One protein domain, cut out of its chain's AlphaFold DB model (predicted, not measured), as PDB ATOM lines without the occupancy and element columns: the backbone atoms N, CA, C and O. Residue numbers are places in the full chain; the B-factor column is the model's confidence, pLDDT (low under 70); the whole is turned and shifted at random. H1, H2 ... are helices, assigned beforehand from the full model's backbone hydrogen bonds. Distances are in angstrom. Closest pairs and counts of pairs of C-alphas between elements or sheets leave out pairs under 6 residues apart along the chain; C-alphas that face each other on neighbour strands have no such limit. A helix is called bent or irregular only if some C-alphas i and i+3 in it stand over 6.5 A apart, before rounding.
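This is residues 16 to 115 of the 116 residues of an uncharacterized protein of Marininema halotolerans (UniProt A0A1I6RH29). A compact knot of three helices, H1, H2 and H3, is joined to one very long helix, H4, which crosses H1 with its residues 80 to 91; beyond them residues 92 to 115, of which 92 to 113 belong to H4, stick out as a free arm. H1 lies in the middle of the knot, between H4 and the helical hairpin of H2 and H3, and H3 folds at a kink. The printed part has 100 residues with four named helices, in the order H1, H2, H3, H4, and no named strand; the class is all helix. The whole is loose, with a radius of gyration of the C-alphas of 18.0 A and spans of 65 by 29 by 18 A, the arm making the length.

H1, residues 22 to 34, is the hub, touching three helices. It touches H2, residues 38 to 44, with residues 28 to 33 alone; the closest C-alphas are those of Phe 29 and Ser 40, 4.7 A apart, and the lines are only just about perpendicular, at 70.1 degrees. H3, residues 48 to 67, touches H1 with residues 52 to 61 alone, the closest C-alphas being those of Phe 25 and Pro 53, 4.5 A apart. H1 and H3 run the same way at a steep tilt of 68 degrees, only just short of about perpendicular. H2 and H3 form a hairpin, running opposite ways at a shallow tilt of 14 degrees; their closest C-alphas are those of Val 43 and Gly 49, 3.6 A apart. H4, residues 73 to 113, touches H1 with residues 80 to 91 alone, about perpendicular at 75 degrees; the closest C-alphas are those of Gly 23 and Arg 84, 4.0 A apart. H3 and H4 are close but not clearly touching, with Trp 65 and Phe 76 closest at 7.4 A between C-alphas, and H2 and H4 are apart. The O i to N i+4 pairs within hydrogen-bond range are 7 of 9 in H1, 12 of 16 in H3, 35 of 37 in H4 and 0 of 3 in H2, where 4 of 4 O i to N i+3 pairs are within range.

H1 begins at C-alpha 22, (-31.052, 20.751, 10.479), and is irregular, with C-alphas 26 and 29 9.2 A apart. H3, 22.6 A long, is irregular too, with C-alphas 58 and 61 7.8 A apart and a kink of 71 degrees near residue 59. H4 runs 59.5 A from C-alpha 73, (-20.245, 28.480, -1.280), to C-alpha 113, (-43.774, -11.838, 35.643).

The C-alphas farthest apart are those of Glu 71 and Gly 115, at 65.4 A. Without the free residues 92 to 115, the body spans 37 by 25 by 18 A. The printed part has no cut, and the three links are tight. The mean pLDDT of the printed part is 95.4, and residue 115 is under 70.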
ATOM      1  N   GLU A  16     -27.321  31.140   1.509       92.31
ATOM      2  CA  GLU A  16     -27.352  29.712   1.804       92.31
ATOM      3  C   GLU A  16     -26.937  29.404   3.248       92.31
ATOM      4  O   GLU A  16     -27.462  28.467   3.851       92.31
ATOM      5  N   ALA A  17     -26.030  30.202   3.822       94.00
ATOM      6  CA  ALA A  17     -25.573  30.054   5.201       94.00
ATOM      7  C   ALA A  17     -26.545  30.650   6.233       94.00
ATOM      8  O   ALA A  17     -26.373  30.399   7.421       94.00
ATOM      9  N   LYS A  18     -27.568  31.395   5.801       94.12
ATOM     10  CA  LYS A  18     -28.600  31.981   6.680       94.12
ATOM     11  C   LYS A  18     -29.813  31.066   6.867       94.12
ATOM     12  O   LYS A  18     -30.711  31.364   7.649       94.12
ATOM     13  N   ASN A  19     -29.860  29.960   6.127       94.56
ATOM     14  CA  ASN A  19     -30.929  28.977   6.232       94.56
ATOM     15  C   ASN A  19     -30.808  28.147   7.512       94.56
ATOM     16  O   ASN A  19     -29.708  27.899   8.014       94.56
ATOM     17  N   TRP A  20     -31.954  27.632   7.964       97.62
ATOM     18  CA  TRP A  20     -32.012  26.713   9.093       97.62
ATOM     19  C   TRP A  20     -31.126  25.482   8.874       97.62
ATOM     20  O   TRP A  20     -31.223  24.776   7.864       97.62
ATOM     21  N   ASN A  21     -30.284  25.200   9.861       98.06
ATOM     22  CA  ASN A  21     -29.346  24.097   9.857       98.06
ATOM     23  C   ASN A  21     -29.886  22.899  10.638       98.06
ATOM     24  O   ASN A  21     -29.655  22.732  11.835       98.06
ATOM     25  N   TRP A  22     -30.558  22.007   9.920       97.81
ATOM     26  CA  TRP A  22     -31.052  20.751  10.479       97.81
ATOM     27  C   TRP A  22     -29.938  19.844  11.016       97.81
ATOM     28  O   TRP A  22     -30.141  19.173  12.022       97.81
ATOM     29  N   GLY A  23     -28.754  19.842  10.394       97.25
ATOM     30  CA  GLY A  23     -27.615  19.066  10.892       97.25
ATOM     31  C   GLY A  23     -27.140  19.569  12.257       97.25
ATOM     32  O   GLY A  23     -26.968  18.780  13.181       97.25
ATOM     33  N   ALA A  24     -27.003  20.887  12.405       97.88
ATOM     34  CA  ALA A  24     -26.625  21.531  13.657       97.88
ATOM     35  C   ALA A  24     -27.679  21.341  14.751       97.88
ATOM     36  O   ALA A  24     -27.320  21.107  15.898       97.88
ATOM     37  N   PHE A  25     -28.965  21.385  14.398       98.38
ATOM     38  CA  PHE A  25     -30.056  21.123  15.331       98.38
ATOM     39  C   PHE A  25     -30.024  19.677  15.858       98.38
ATOM     40  O   PHE A  25     -29.932  19.461  17.063       98.38
ATOM     41  N   PHE A  26     -30.030  18.676  14.971       98.00
ATOM     42  CA  PHE A  26     -30.137  17.270  15.387       98.00
ATOM     43  C   PHE A  26     -28.849  16.703  15.993       98.00
ATOM     44  O   PHE A  26     -28.907  15.901  16.918       98.00
ATOM     45  N   LEU A  27     -27.683  17.107  15.484       97.50
ATOM     46  CA  LEU A  27     -26.393  16.536  15.893       97.50
ATOM     47  C   LEU A  27     -25.598  17.453  16.834       97.50
ATOM     48  O   LEU A  27     -24.559  17.034  17.343       97.50
ATOM     49  N   THR A  28     -26.070  18.684  17.064       97.88
ATOM     50  CA  THR A  28     -25.605  19.657  18.069       97.88
ATOM     51  C   THR A  28     -24.090  19.633  18.313       97.88
ATOM     52  O   THR A  28     -23.341  20.252  17.551       97.88
ATOM     53  N   PHE A  29     -23.602  18.936  19.349       97.94
ATOM     54  CA  PHE A  29     -22.187  18.975  19.725       97.94
ATOM     55  C   PHE A  29     -21.283  18.306  18.685       97.94
ATOM     56  O   PHE A  29     -20.225  18.852  18.381       97.94
ATOM     57  N   VAL A  30     -21.720  17.193  18.083       98.06
ATOM     58  CA  VAL A  30     -20.965  16.468  17.047       98.06
ATOM     59  C   VAL A  30     -20.778  17.358  15.825       98.06
ATOM     60  O   VAL A  30     -19.662  17.544  15.338       98.06
ATOM     61  N   TRP A  31     -21.870  17.979  15.374       98.38
ATOM     62  CA  TRP A  31     -21.834  18.925  14.265       98.38
ATOM     63  C   TRP A  31     -20.958  20.142  14.593       98.38
ATOM     64  O   TRP A  31     -20.145  20.565  13.768       98.38
ATOM     65  N   GLY A  32     -21.080  20.698  15.803       97.81
ATOM     66  CA  GLY A  32     -20.332  21.889  16.194       97.81
ATOM     67  C   GLY A  32     -18.833  21.641  16.363       97.81
ATOM     68  O   GLY A  32     -18.048  22.504  15.981       97.81
ATOM     69  N   LEU A  33     -18.413  20.461  16.834       97.62
ATOM     70  CA  LEU A  33     -16.998  20.076  16.888       97.62
ATOM     71  C   LEU A  33     -16.375  20.049  15.490       97.62
ATOM     72  O   LEU A  33     -15.318  20.644  15.280       97.62
ATOM     73  N   TYR A  34     -17.058  19.436  14.520       97.00
ATOM     74  CA  TYR A  34     -16.585  19.390  13.135       97.00
ATOM     75  C   TYR A  34     -16.454  20.793  12.512       97.00
ATOM     76  O   TYR A  34     -15.476  21.086  11.824       97.00
ATOM     77  N   HIS A  35     -17.409  21.689  12.785       96.25
ATOM     78  CA  HIS A  35     -17.430  23.053  12.236       96.25
ATOM     79  C   HIS A  35     -16.749  24.106  13.125       96.25
ATOM     80  O   HIS A  35     -16.830  25.300  12.832       96.25
ATOM     81  N   ARG A  36     -16.082  23.693  14.211       96.38
ATOM     82  CA  ARG A  36     -15.413  24.577  15.187       96.38
ATOM     83  C   ARG A  36     -16.355  25.571  15.891       96.38
ATOM     84  O   ARG A  36     -15.916  26.595  16.417       96.38
ATOM     85  N   VAL A  37     -17.653  25.277  15.938       96.94
ATOM     86  CA  VAL A  37     -18.690  26.052  16.637       96.94
ATOM     87  C   VAL A  37     -18.842  25.511  18.062       96.94
ATOM     88  O   VAL A  37     -19.814  24.837  18.385       96.94
ATOM     89  N   TYR A  38     -17.876  25.809  18.935       97.25
ATOM     90  CA  TYR A  38     -17.819  25.247  20.297       97.25
ATOM     91  C   TYR A  38     -18.953  25.681  21.231       97.25
ATOM     92  O   TYR A  38     -19.135  25.072  22.281       97.25
ATOM     93  N   LEU A  39     -19.768  26.670  20.840       97.06
ATOM     94  CA  LEU A  39     -21.017  26.977  21.545       97.06
ATOM     95  C   LEU A  39     -21.935  25.746  21.630       97.06
ATOM     96  O   LEU A  39     -22.721  25.626  22.563       97.06
ATOM     97  N   SER A  40     -21.798  24.795  20.701       97.56
ATOM     98  CA  SER A  40     -22.540  23.538  20.733       97.56
ATOM     99  C   SER A  40     -22.279  22.673  21.963       97.56
ATOM    100  O   SER A  40     -23.134  21.864  22.317       97.56
ATOM    101  N   LEU A  41     -21.148  22.857  22.649       98.12
ATOM    102  CA  LEU A  41     -20.822  22.127  23.874       98.12
ATOM    103  C   LEU A  41     -21.703  22.548  25.058       98.12
ATOM    104  O   LEU A  41     -21.837  21.794  26.017       98.12
ATOM    105  N   LEU A  42     -22.375  23.701  24.974       97.81
ATOM    106  CA  LEU A  42     -23.352  24.120  25.981       97.81
ATOM    107  C   LEU A  42     -24.594  23.215  26.028       97.81
ATOM    108  O   LEU A  42     -25.382  23.335  26.962       97.81
ATOM    109  N   VAL A  43     -24.755  22.275  25.085       97.94
ATOM    110  CA  VAL A  43     -25.789  21.229  25.161       97.94
ATOM    111  C   VAL A  43     -25.689  20.381  26.435       97.94
ATOM    112  O   VAL A  43     -26.696  19.862  26.905       97.94
ATOM    113  N   PHE A  44     -24.495  20.269  27.023       97.81
ATOM    114  CA  PHE A  44     -24.268  19.502  28.250       97.81
ATOM    115  C   PHE A  44     -24.617  20.270  29.534       97.81
ATOM    116  O   PHE A  44     -24.588  19.694  30.618       97.81
ATOM    117  N   VAL A  45     -24.949  21.560  29.435       97.69
ATOM    118  CA  VAL A  45     -25.367  22.372  30.584       97.69
ATOM    119  C   VAL A  45     -26.882  22.213  30.777       97.69
ATOM    120  O   VAL A  45     -27.631  22.467  29.830       97.69
ATOM    121  N   PRO A  46     -27.374  21.834  31.973       95.38
ATOM    122  CA  PRO A  46     -28.810  21.720  32.231       95.38
ATOM    123  C   PRO A  46     -29.569  23.007  31.894       95.38
ATOM    124  O   PRO A  46     -29.051  24.105  32.090       95.38
ATOM    125  N   ILE A  47     -30.814  22.871  31.419       95.06
ATOM    126  CA  ILE A  47     -31.709  23.959  30.970       95.06
ATOM    127  C   ILE A  47     -31.198  24.674  29.707       95.06
ATOM    128  O   ILE A  47     -31.897  24.704  28.696       95.06
ATOM    129  N   VAL A  48     -29.968  25.189  29.720       95.56
ATOM    130  CA  VAL A  48     -29.313  25.837  28.572       95.56
ATOM    131  C   VAL A  48     -29.249  24.888  27.380       95.56
ATOM    132  O   VAL A  48     -29.577  25.272  26.258       95.56
ATOM    133  N   GLY A  49     -28.899  23.626  27.622       96.31
ATOM    134  CA  GLY A  49     -28.738  22.630  26.576       96.31
ATOM    135  C   GLY A  49     -30.016  22.282  25.820       96.31
ATOM    136  O   GLY A  49     -29.931  21.786  24.704       96.31
ATOM    137  N   ILE A  50     -31.190  22.618  26.361       96.81
ATOM    138  CA  ILE A  50     -32.471  22.490  25.654       96.81
ATOM    139  C   ILE A  50     -32.590  23.566  24.564       96.81
ATOM    140  O   ILE A  50     -33.131  23.311  23.492       96.81
ATOM    141  N   VAL A  51     -32.053  24.764  24.808       98.12
ATOM    142  CA  VAL A  51     -32.162  25.925  23.909       98.12
ATOM    143  C   VAL A  51     -31.064  25.926  22.838       98.12
ATOM    144  O   VAL A  51     -31.290  26.366  21.709       98.12
ATOM    145  N   ILE A  52     -29.874  25.410  23.157       98.25
ATOM    146  CA  ILE A  52     -28.706  25.415  22.260       98.25
ATOM    147  C   ILE A  52     -28.969  24.785  20.880       98.25
ATOM    148  O   ILE A  52     -28.596  25.422  19.892       98.25
ATOM    149  N   PRO A  53     -29.632  23.619  20.753       98.31
ATOM    150  CA  PRO A  53     -29.969  23.044  19.454       98.31
ATOM    151  C   PRO A  53     -30.729  24.020  18.552       98.31
ATOM    152  O   PRO A  53     -30.416  24.131  17.370       98.31
ATOM    153  N   PHE A  54     -31.675  24.787  19.100       98.50
ATOM    154  CA  PHE A  54     -32.459  25.763  18.337       98.50
ATOM    155  C   PHE A  54     -31.618  26.954  17.885       98.50
ATOM    156  O   PHE A  54     -31.722  27.395  16.742       98.50
ATOM    157  N   ILE A  55     -30.742  27.451  18.761       98.25
ATOM    158  CA  ILE A  55     -29.804  28.526  18.425       98.25
ATOM    159  C   ILE A  55     -28.867  28.075  17.297       98.25
ATOM    160  O   ILE A  55     -28.638  28.819  16.342       98.25
ATOM    161  N   LEU A  56     -28.349  26.848  17.379       98.38
ATOM    162  CA  LEU A  56     -27.518  26.256  16.334       98.38
ATOM    163  C   LEU A  56     -28.301  25.980  15.050       98.38
ATOM    164  O   LEU A  56     -27.760  26.168  13.966       98.38
ATOM    165  N   GLY A  57     -29.568  25.590  15.146       98.12
ATOM    166  CA  GLY A  57     -30.449  25.486  13.990       98.12
ATOM    167  C   GLY A  57     -30.586  26.828  13.272       98.12
ATOM    168  O   GLY A  57     -30.418  26.893  12.059       98.12
ATOM    169  N   ALA A  58     -30.794  27.916  14.012       98.25
ATOM    170  CA  ALA A  58     -30.987  29.242  13.431       98.25
ATOM    171  C   ALA A  58     -29.694  29.877  12.891       98.25
ATOM    172  O   ALA A  58     -29.715  30.494  11.831       98.25
ATOM    173  N   LYS A  59     -28.577  29.766  13.622       97.25
ATOM    174  CA  LYS A  59     -27.333  30.516  13.340       97.25
ATOM    175  C   LYS A  59     -26.104  29.653  13.081       97.25
ATOM    176  O   LYS A  59     -25.046  30.179  12.741       97.25
ATOM    177  N   GLY A  60     -26.212  28.336  13.234       97.19
ATOM    178  CA  GLY A  60     -25.080  27.417  13.129       97.19
ATOM    179  C   GLY A  60     -24.374  27.534  11.785       97.19
ATOM    180  O   GLY A  60     -23.163  27.730  11.761       97.19
ATOM    181  N   SER A  61     -25.116  27.504  10.677       97.12
ATOM    182  CA  SER A  61     -24.551  27.658   9.328       97.12
ATOM    183  C   SER A  61     -23.729  28.944   9.170       97.12
ATOM    184  O   SER A  61     -22.606  28.890   8.670       97.12
ATOM    185  N   GLU A  62     -24.229  30.082   9.659       95.88
ATOM    186  CA  GLU A  62     -23.499  31.353   9.620       95.88
ATOM    187  C   GLU A  62     -22.207  31.288  10.442       95.88
ATOM    188  O   GLU A  62     -21.153  31.764  10.015       95.88
ATOM    189  N   TRP A  63     -22.263  30.678  11.627       95.88
ATOM    190  CA  TRP A  63     -21.090  30.504  12.478       95.88
ATOM    191  C   TRP A  63     -20.066  29.546  11.871       95.88
ATOM    192  O   TRP A  63     -18.872  29.821  11.941       95.88
ATOM    193  N   ALA A  64     -20.508  28.460  11.238       95.56
ATOM    194  CA  ALA A  64     -19.640  27.521  10.534       95.56
ATOM    195  C   ALA A  64     -18.944  28.173   9.329       95.56
ATOM    196  O   ALA A  64     -17.755  27.944   9.104       95.56
ATOM    197  N   TRP A  65     -19.660  29.021   8.584       94.56
ATOM    198  CA  TRP A  65     -19.100  29.783   7.464       94.56
ATOM    199  C   TRP A  65     -17.969  30.720   7.908       94.56
ATOM    200  O   TRP A  65     -16.918  30.791   7.270       94.56
ATOM    201  N   LYS A  66     -18.162  31.413   9.037       92.06
ATOM    202  CA  LYS A  66     -17.183  32.365   9.581       92.06
ATOM    203  C   LYS A  66     -15.961  31.703  10.228       92.06
ATOM    204  O   LYS A  66     -14.931  32.349  10.356       92.06
ATOM    205  N   ARG A  67     -16.066  30.447  10.678       90.75
ATOM    206  CA  ARG A  67     -15.021  29.780  11.484       90.75
ATOM    207  C   ARG A  67     -14.099  28.840  10.718       90.75
ATOM    208  O   ARG A  67     -13.027  28.517  11.225       90.75
ATOM    209  N   LYS A  68     -14.513  28.355   9.551       85.56
ATOM    210  CA  LYS A  68     -13.720  27.446   8.715       85.56
ATOM    211  C   LYS A  68     -13.436  28.112   7.374       85.56
ATOM    212  O   LYS A  68     -14.240  28.904   6.896       85.56
ATOM    213  N   GLU A  69     -12.288  27.825   6.781       85.94
ATOM    214  CA  GLU A  69     -12.006  28.214   5.399       85.94
ATOM    215  C   GLU A  69     -12.751  27.276   4.448       85.94
ATOM    216  O   GLU A  69     -12.720  26.058   4.624       85.94
ATOM    217  N   TRP A  70     -13.456  27.870   3.490       88.25
ATOM    218  CA  TRP A  70     -14.189  27.173   2.439       88.25
ATOM    219  C   TRP A  70     -13.676  27.703   1.111       88.25
ATOM    220  O   TRP A  70     -13.521  28.916   0.949       88.25
ATOM    221  N   GLU A  71     -13.417  26.812   0.167       87.25
ATOM    222  CA  GLU A  71     -13.012  27.191  -1.175       87.25
ATOM    223  C   GLU A  71     -14.184  27.873  -1.882       87.25
ATOM    224  O   GLU A  71     -13.996  28.902  -2.522       87.25
ATOM    225  N   SER A  72     -15.416  27.385  -1.722       89.88
ATOM    226  CA  SER A  72     -16.599  27.987  -2.347       89.88
ATOM    227  C   SER A  72     -17.867  27.860  -1.498       89.88
ATOM    228  O   SER A  72     -17.958  27.055  -0.568       89.88
ATOM    229  N   VAL A  73     -18.894  28.643  -1.850       91.75
ATOM    230  CA  VAL A  73     -20.245  28.480  -1.280       91.75
ATOM    231  C   VAL A  73     -20.783  27.077  -1.585       91.75
ATOM    232  O   VAL A  73     -21.407  26.454  -0.730       91.75
ATOM    233  N   GLU A  74     -20.495  26.535  -2.770       93.69
ATOM    234  CA  GLU A  74     -20.922  25.191  -3.167       93.69
ATOM    235  C   GLU A  74     -20.315  24.102  -2.271       93.69
ATOM    236  O   GLU A  74     -21.053  23.240  -1.782       93.69
ATOM    237  N   GLU A  75     -19.013  24.184  -1.980       94.25
ATOM    238  CA  GLU A  75     -18.327  23.266  -1.063       94.25
ATOM    239  C   GLU A  75     -18.981  23.298   0.328       94.25
ATOM    240  O   GLU A  75     -19.351  22.255   0.884       94.25
ATOM    241  N   PHE A  76     -19.228  24.500   0.857       94.62
ATOM    242  CA  PHE A  76     -19.927  24.679   2.127       94.62
ATOM    243  C   PHE A  76     -21.327  24.063   2.107       94.62
ATOM    244  O   PHE A  76     -21.673  23.281   2.997       94.62
ATOM    245  N   THR A  77     -22.144  24.372   1.094       94.69
ATOM    246  CA  THR A  77     -23.511  23.838   1.019       94.69
ATOM    247  C   THR A  77     -23.541  22.324   0.865       94.69
ATOM    248  O   THR A  77     -24.461  21.684   1.371       94.69
ATOM    249  N   THR A  78     -22.558  21.734   0.185       96.75
ATOM    250  CA  THR A  78     -22.436  20.280   0.046       96.75
ATOM    251  C   THR A  78     -22.135  19.645   1.397       96.75
ATOM    252  O   THR A  78     -22.810  18.693   1.794       96.75
ATOM    253  N   SER A  79     -21.214  20.239   2.164       96.56
ATOM    254  CA  SER A  79     -20.939  19.813   3.535       96.56
ATOM    255  C   SER A  79     -22.192  19.917   4.419       96.56
ATOM    256  O   SER A  79     -22.594  18.926   5.030       96.56
ATOM    257  N   GLN A  80     -22.891  21.061   4.423       97.19
ATOM    258  CA  GLN A  80     -24.118  21.226   5.220       97.19
ATOM    259  C   GLN A  80     -25.237  20.259   4.804       97.19
ATOM    260  O   GLN A  80     -25.967  19.759   5.660       97.19
ATOM    261  N   ARG A  81     -25.367  19.944   3.507       97.25
ATOM    262  CA  ARG A  81     -26.330  18.949   3.005       97.25
ATOM    263  C   ARG A  81     -26.032  17.547   3.525       97.25
ATOM    264  O   ARG A  81     -26.965  16.855   3.929       97.25
ATOM    265  N   TRP A  82     -24.762  17.145   3.552       97.88
ATOM    266  CA  TRP A  82     -24.357  15.861   4.124       97.88
ATOM    267  C   TRP A  82     -24.733  15.779   5.609       97.88
ATOM    268  O   TRP A  82     -25.406  14.839   6.027       97.88
ATOM    269  N   TRP A  83     -24.417  16.824   6.380       98.19
ATOM    270  CA  TRP A  83     -24.757  16.908   7.803       98.19
ATOM    271  C   TRP A  83     -26.262  16.924   8.075       98.19
ATOM    272  O   TRP A  83     -26.720  16.274   9.014       98.19
ATOM    273  N   ARG A  84     -27.046  17.624   7.250       98.06
ATOM    274  CA  ARG A  84     -28.512  17.578   7.304       98.06
ATOM    275  C   ARG A  84     -29.014  16.152   7.112       98.06
ATOM    276  O   ARG A  84     -29.824  15.687   7.907       98.06
ATOM    277  N   ASN A  85     -28.570  15.482   6.049       98.06
ATOM    278  CA  ASN A  85     -29.043  14.142   5.716       98.06
ATOM    279  C   ASN A  85     -28.663  13.139   6.816       98.06
ATOM    280  O   ASN A  85     -29.505  12.343   7.223       98.06
ATOM    281  N   LEU A  86     -27.438  13.231   7.349       98.06
ATOM    282  CA  LEU A  86     -27.002  12.418   8.483       98.06
ATOM    283  C   LEU A  86     -27.854  12.683   9.733       98.06
ATOM    284  O   LEU A  86     -28.326  11.739  10.360       98.06
ATOM    285  N   GLY A  87     -28.089  13.953  10.075       97.19
ATOM    286  CA  GLY A  87     -28.895  14.325  11.240       97.19
ATOM    287  C   GLY A  87     -30.330  13.806  11.157       97.19
ATOM    288  O   GLY A  87     -30.848  13.262  12.132       97.19
ATOM    289  N   LEU A  88     -30.944  13.897   9.976       97.31
ATOM    290  CA  LEU A  88     -32.270  13.335   9.719       97.31
ATOM    291  C   LEU A  88     -32.276  11.805   9.828       97.31
ATOM    292  O   LEU A  88     -33.146  11.257  10.499       97.31
ATOM    293  N   ALA A  89     -31.303  11.117   9.226       97.38
ATOM    294  CA  ALA A  89     -31.222   9.658   9.267       97.38
ATOM    295  C   ALA A  89     -31.063   9.125  10.699       97.38
ATOM    296  O   ALA A  89     -31.786   8.215  11.101       97.38
ATOM    297  N   VAL A  90     -30.169   9.729  11.490       96.38
ATOM    298  CA  VAL A  90     -29.964   9.363  12.901       96.38
ATOM    299  C   VAL A  90     -31.233   9.611  13.712       96.38
ATOM    300  O   VAL A  90     -31.666   8.733  14.455       96.38
ATOM    301  N   THR A  91     -31.864  10.775  13.538       95.38
ATOM    302  CA  THR A  91     -33.080  11.128  14.282       95.38
ATOM    303  C   THR A  91     -34.222  10.166  13.969       95.38
ATOM    304  O   THR A  91     -34.847   9.649  14.890       95.38
ATOM    305  N   LEU A  92     -34.469   9.869  12.691       96.31
ATOM    306  CA  LEU A  92     -35.500   8.909  12.287       96.31
ATOM    307  C   LEU A  92     -35.196   7.503  12.810       96.31
ATOM    308  O   LEU A  92     -36.093   6.842  13.326       96.31
ATOM    309  N   GLY A  93     -33.935   7.069  12.739       95.31
ATOM    310  CA  GLY A  93     -33.504   5.786  13.288       95.31
ATOM    311  C   GLY A  93     -33.808   5.664  14.781       95.31
ATOM    312  O   GLY A  93     -34.390   4.669  15.202       95.31
ATOM    313  N   VAL A  94     -33.495   6.693  15.574       94.12
ATOM    314  CA  VAL A  94     -33.787   6.715  17.017       94.12
ATOM    315  C   VAL A  94     -35.290   6.754  17.280       94.12
ATOM    316  O   VAL A  94     -35.784   5.944  18.059       94.12
ATOM    317  N   VAL A  95     -36.033   7.644  16.618       94.94
ATOM    318  CA  VAL A  95     -37.484   7.804  16.828       94.94
ATOM    319  C   VAL A  95     -38.262   6.535  16.467       94.94
ATOM    320  O   VAL A  95     -39.277   6.258  17.097       94.94
ATOM    321  N   ILE A  96     -37.788   5.743  15.502       95.62
ATOM    322  CA  ILE A  96     -38.411   4.466  15.121       95.62
ATOM    323  C   ILE A  96     -37.933   3.323  16.025       95.62
ATOM    324  O   ILE A  96     -38.750   2.574  16.555       95.62
ATOM    325  N   ALA A  97     -36.620   3.167  16.216       94.56
ATOM    326  CA  ALA A  97     -36.067   2.021  16.935       94.56
ATOM    327  C   ALA A  97     -36.353   2.077  18.440       94.56
ATOM    328  O   ALA A  97     -36.647   1.049  19.047       94.56
ATOM    329  N   PHE A  98     -36.296   3.261  19.049       94.31
ATOM    330  CA  PHE A  98     -36.481   3.431  20.488       94.31
ATOM    331  C   PHE A  98     -37.839   2.911  21.000       94.31
ATOM    332  O   PHE A  98     -37.830   2.066  21.897       94.31
ATOM    333  N   PRO A  99     -39.007   3.308  20.448       95.38
ATOM    334  CA  PRO A  99     -40.293   2.783  20.907       95.38
ATOM    335  C   PRO A  99     -40.449   1.283  20.644       95.38
ATOM    336  O   PRO A  99     -41.057   0.597  21.461       95.38
ATOM    337  N   ILE A 100     -39.872   0.755  19.558       96.88
ATOM    338  CA  ILE A 100     -39.879  -0.690  19.280       96.88
ATOM    339  C   ILE A 100     -39.126  -1.435  20.384       96.88
ATOM    340  O   ILE A 100     -39.657  -2.381  20.959       96.88
ATOM    341  N   ILE A 101     -37.913  -0.989  20.714       96.56
ATOM    342  CA  ILE A 101     -37.090  -1.597  21.765       96.56
ATOM    343  C   ILE A 101     -37.822  -1.540  23.109       96.56
ATOM    344  O   ILE A 101     -37.939  -2.561  23.782       96.56
ATOM    345  N   ILE A 102     -38.367  -0.379  23.481       96.75
ATOM    346  CA  ILE A 102     -39.142  -0.222  24.718       96.75
ATOM    347  C   ILE A 102     -40.366  -1.145  24.723       96.75
ATOM    348  O   ILE A 102     -40.631  -1.796  25.732       96.75
ATOM    349  N   GLY A 103     -41.094  -1.250  23.610       96.88
ATOM    350  CA  GLY A 103     -42.238  -2.152  23.480       96.88
ATOM    351  C   GLY A 103     -41.850  -3.616  23.695       96.88
ATOM    352  O   GLY A 103     -42.469  -4.300  24.505       96.88
ATOM    353  N   LEU A 104     -40.783  -4.081  23.040       97.12
ATOM    354  CA  LEU A 104     -40.283  -5.449  23.196       97.12
ATOM    355  C   LEU A 104     -39.828  -5.738  24.632       97.12
ATOM    356  O   LEU A 104     -40.178  -6.780  25.180       97.12
ATOM    357  N   LEU A 105     -39.101  -4.812  25.264       96.62
ATOM    358  CA  LEU A 105     -38.677  -4.950  26.660       96.62
ATOM    359  C   LEU A 105     -39.874  -5.045  27.617       96.62
ATOM    360  O   LEU A 105     -39.848  -5.862  28.534       96.62
ATOM    361  N   ASN A 106     -40.937  -4.268  27.382       96.81
ATOM    362  CA  ASN A 106     -42.168  -4.351  28.173       96.81
ATOM    363  C   ASN A 106     -42.876  -5.702  27.999       96.81
ATOM    364  O   ASN A 106     -43.296  -6.294  28.989       96.81
ATOM    365  N   ILE A 107     -42.973  -6.219  26.769       96.06
ATOM    366  CA  ILE A 107     -43.569  -7.540  26.513       96.06
ATOM    367  C   ILE A 107     -42.773  -8.630  27.249       96.06
ATOM    368  O   ILE A 107     -43.364  -9.463  27.932       96.06
ATOM    369  N   LEU A 108     -41.439  -8.604  27.162       94.94
ATOM    370  CA  LEU A 108     -40.572  -9.555  27.869       94.94
ATOM    371  C   LEU A 108     -40.722  -9.464  29.392       94.94
ATOM    372  O   LEU A 108     -40.803 -10.498  30.051       94.94
ATOM    373  N   TYR A 109     -40.787  -8.248  29.946       95.25
ATOM    374  CA  TYR A 109     -41.009  -8.026  31.377       95.25
ATOM    375  C   TYR A 109     -42.331  -8.645  31.846       95.25
ATOM    376  O   TYR A 109     -42.340  -9.407  32.810       95.25
ATOM    377  N   VAL A 110     -43.428  -8.393  31.122       95.25
ATOM    378  CA  VAL A 110     -44.749  -8.951  31.449       95.25
ATOM    379  C   VAL A 110     -44.745 -10.477  31.357       95.25
ATOM    380  O   VAL A 110     -45.229 -11.140  32.267       95.25
ATOM    381  N   MET A 111     -44.166 -11.060  30.300       93.00
ATOM    382  CA  MET A 111     -44.095 -12.522  30.161       93.00
ATOM    383  C   MET A 111     -43.250 -13.183  31.261       93.00
ATOM    384  O   MET A 111     -43.561 -14.296  31.673       93.00
ATOM    385  N   GLY A 112     -42.202 -12.510  31.747       89.50
ATOM    386  CA  GLY A 112     -41.376 -13.000  32.853       89.50
ATOM    387  C   GLY A 112     -42.062 -12.934  34.222       89.50
ATOM    388  O   GLY A 112     -41.749 -13.745  35.091       89.50
ATOM    389  N   ASP A 113     -42.998 -12.002  34.408       86.81
ATOM    390  CA  ASP A 113     -43.774 -11.838  35.643       86.81
ATOM    391  C   ASP A 113     -44.881 -12.896  35.782       86.81
ATOM    392  O   ASP A 113     -45.073 -13.447  36.857       86.81
ATOM    393  N   GLN A 114     -45.534 -13.287  34.679       76.44
ATOM    394  CA  GLN A 114     -46.572 -14.338  34.682       76.44
ATOM    395  C   GLN A 114     -46.048 -15.745  35.044       76.44
ATOM    396  O   GLN A 114     -46.842 -16.664  35.244       76.44
ATOM    397  N   GLY A 115     -44.726 -15.939  35.064       68.75
ATOM    398  CA  GLY A 115     -44.071 -17.209  35.385       68.75
ATOM    399  C   GLY A 115     -43.453 -17.285  36.787       68.75
ATOM    400  O   GLY A 115     -42.792 -18.285  37.075       68.75
TER     401      GLY A 115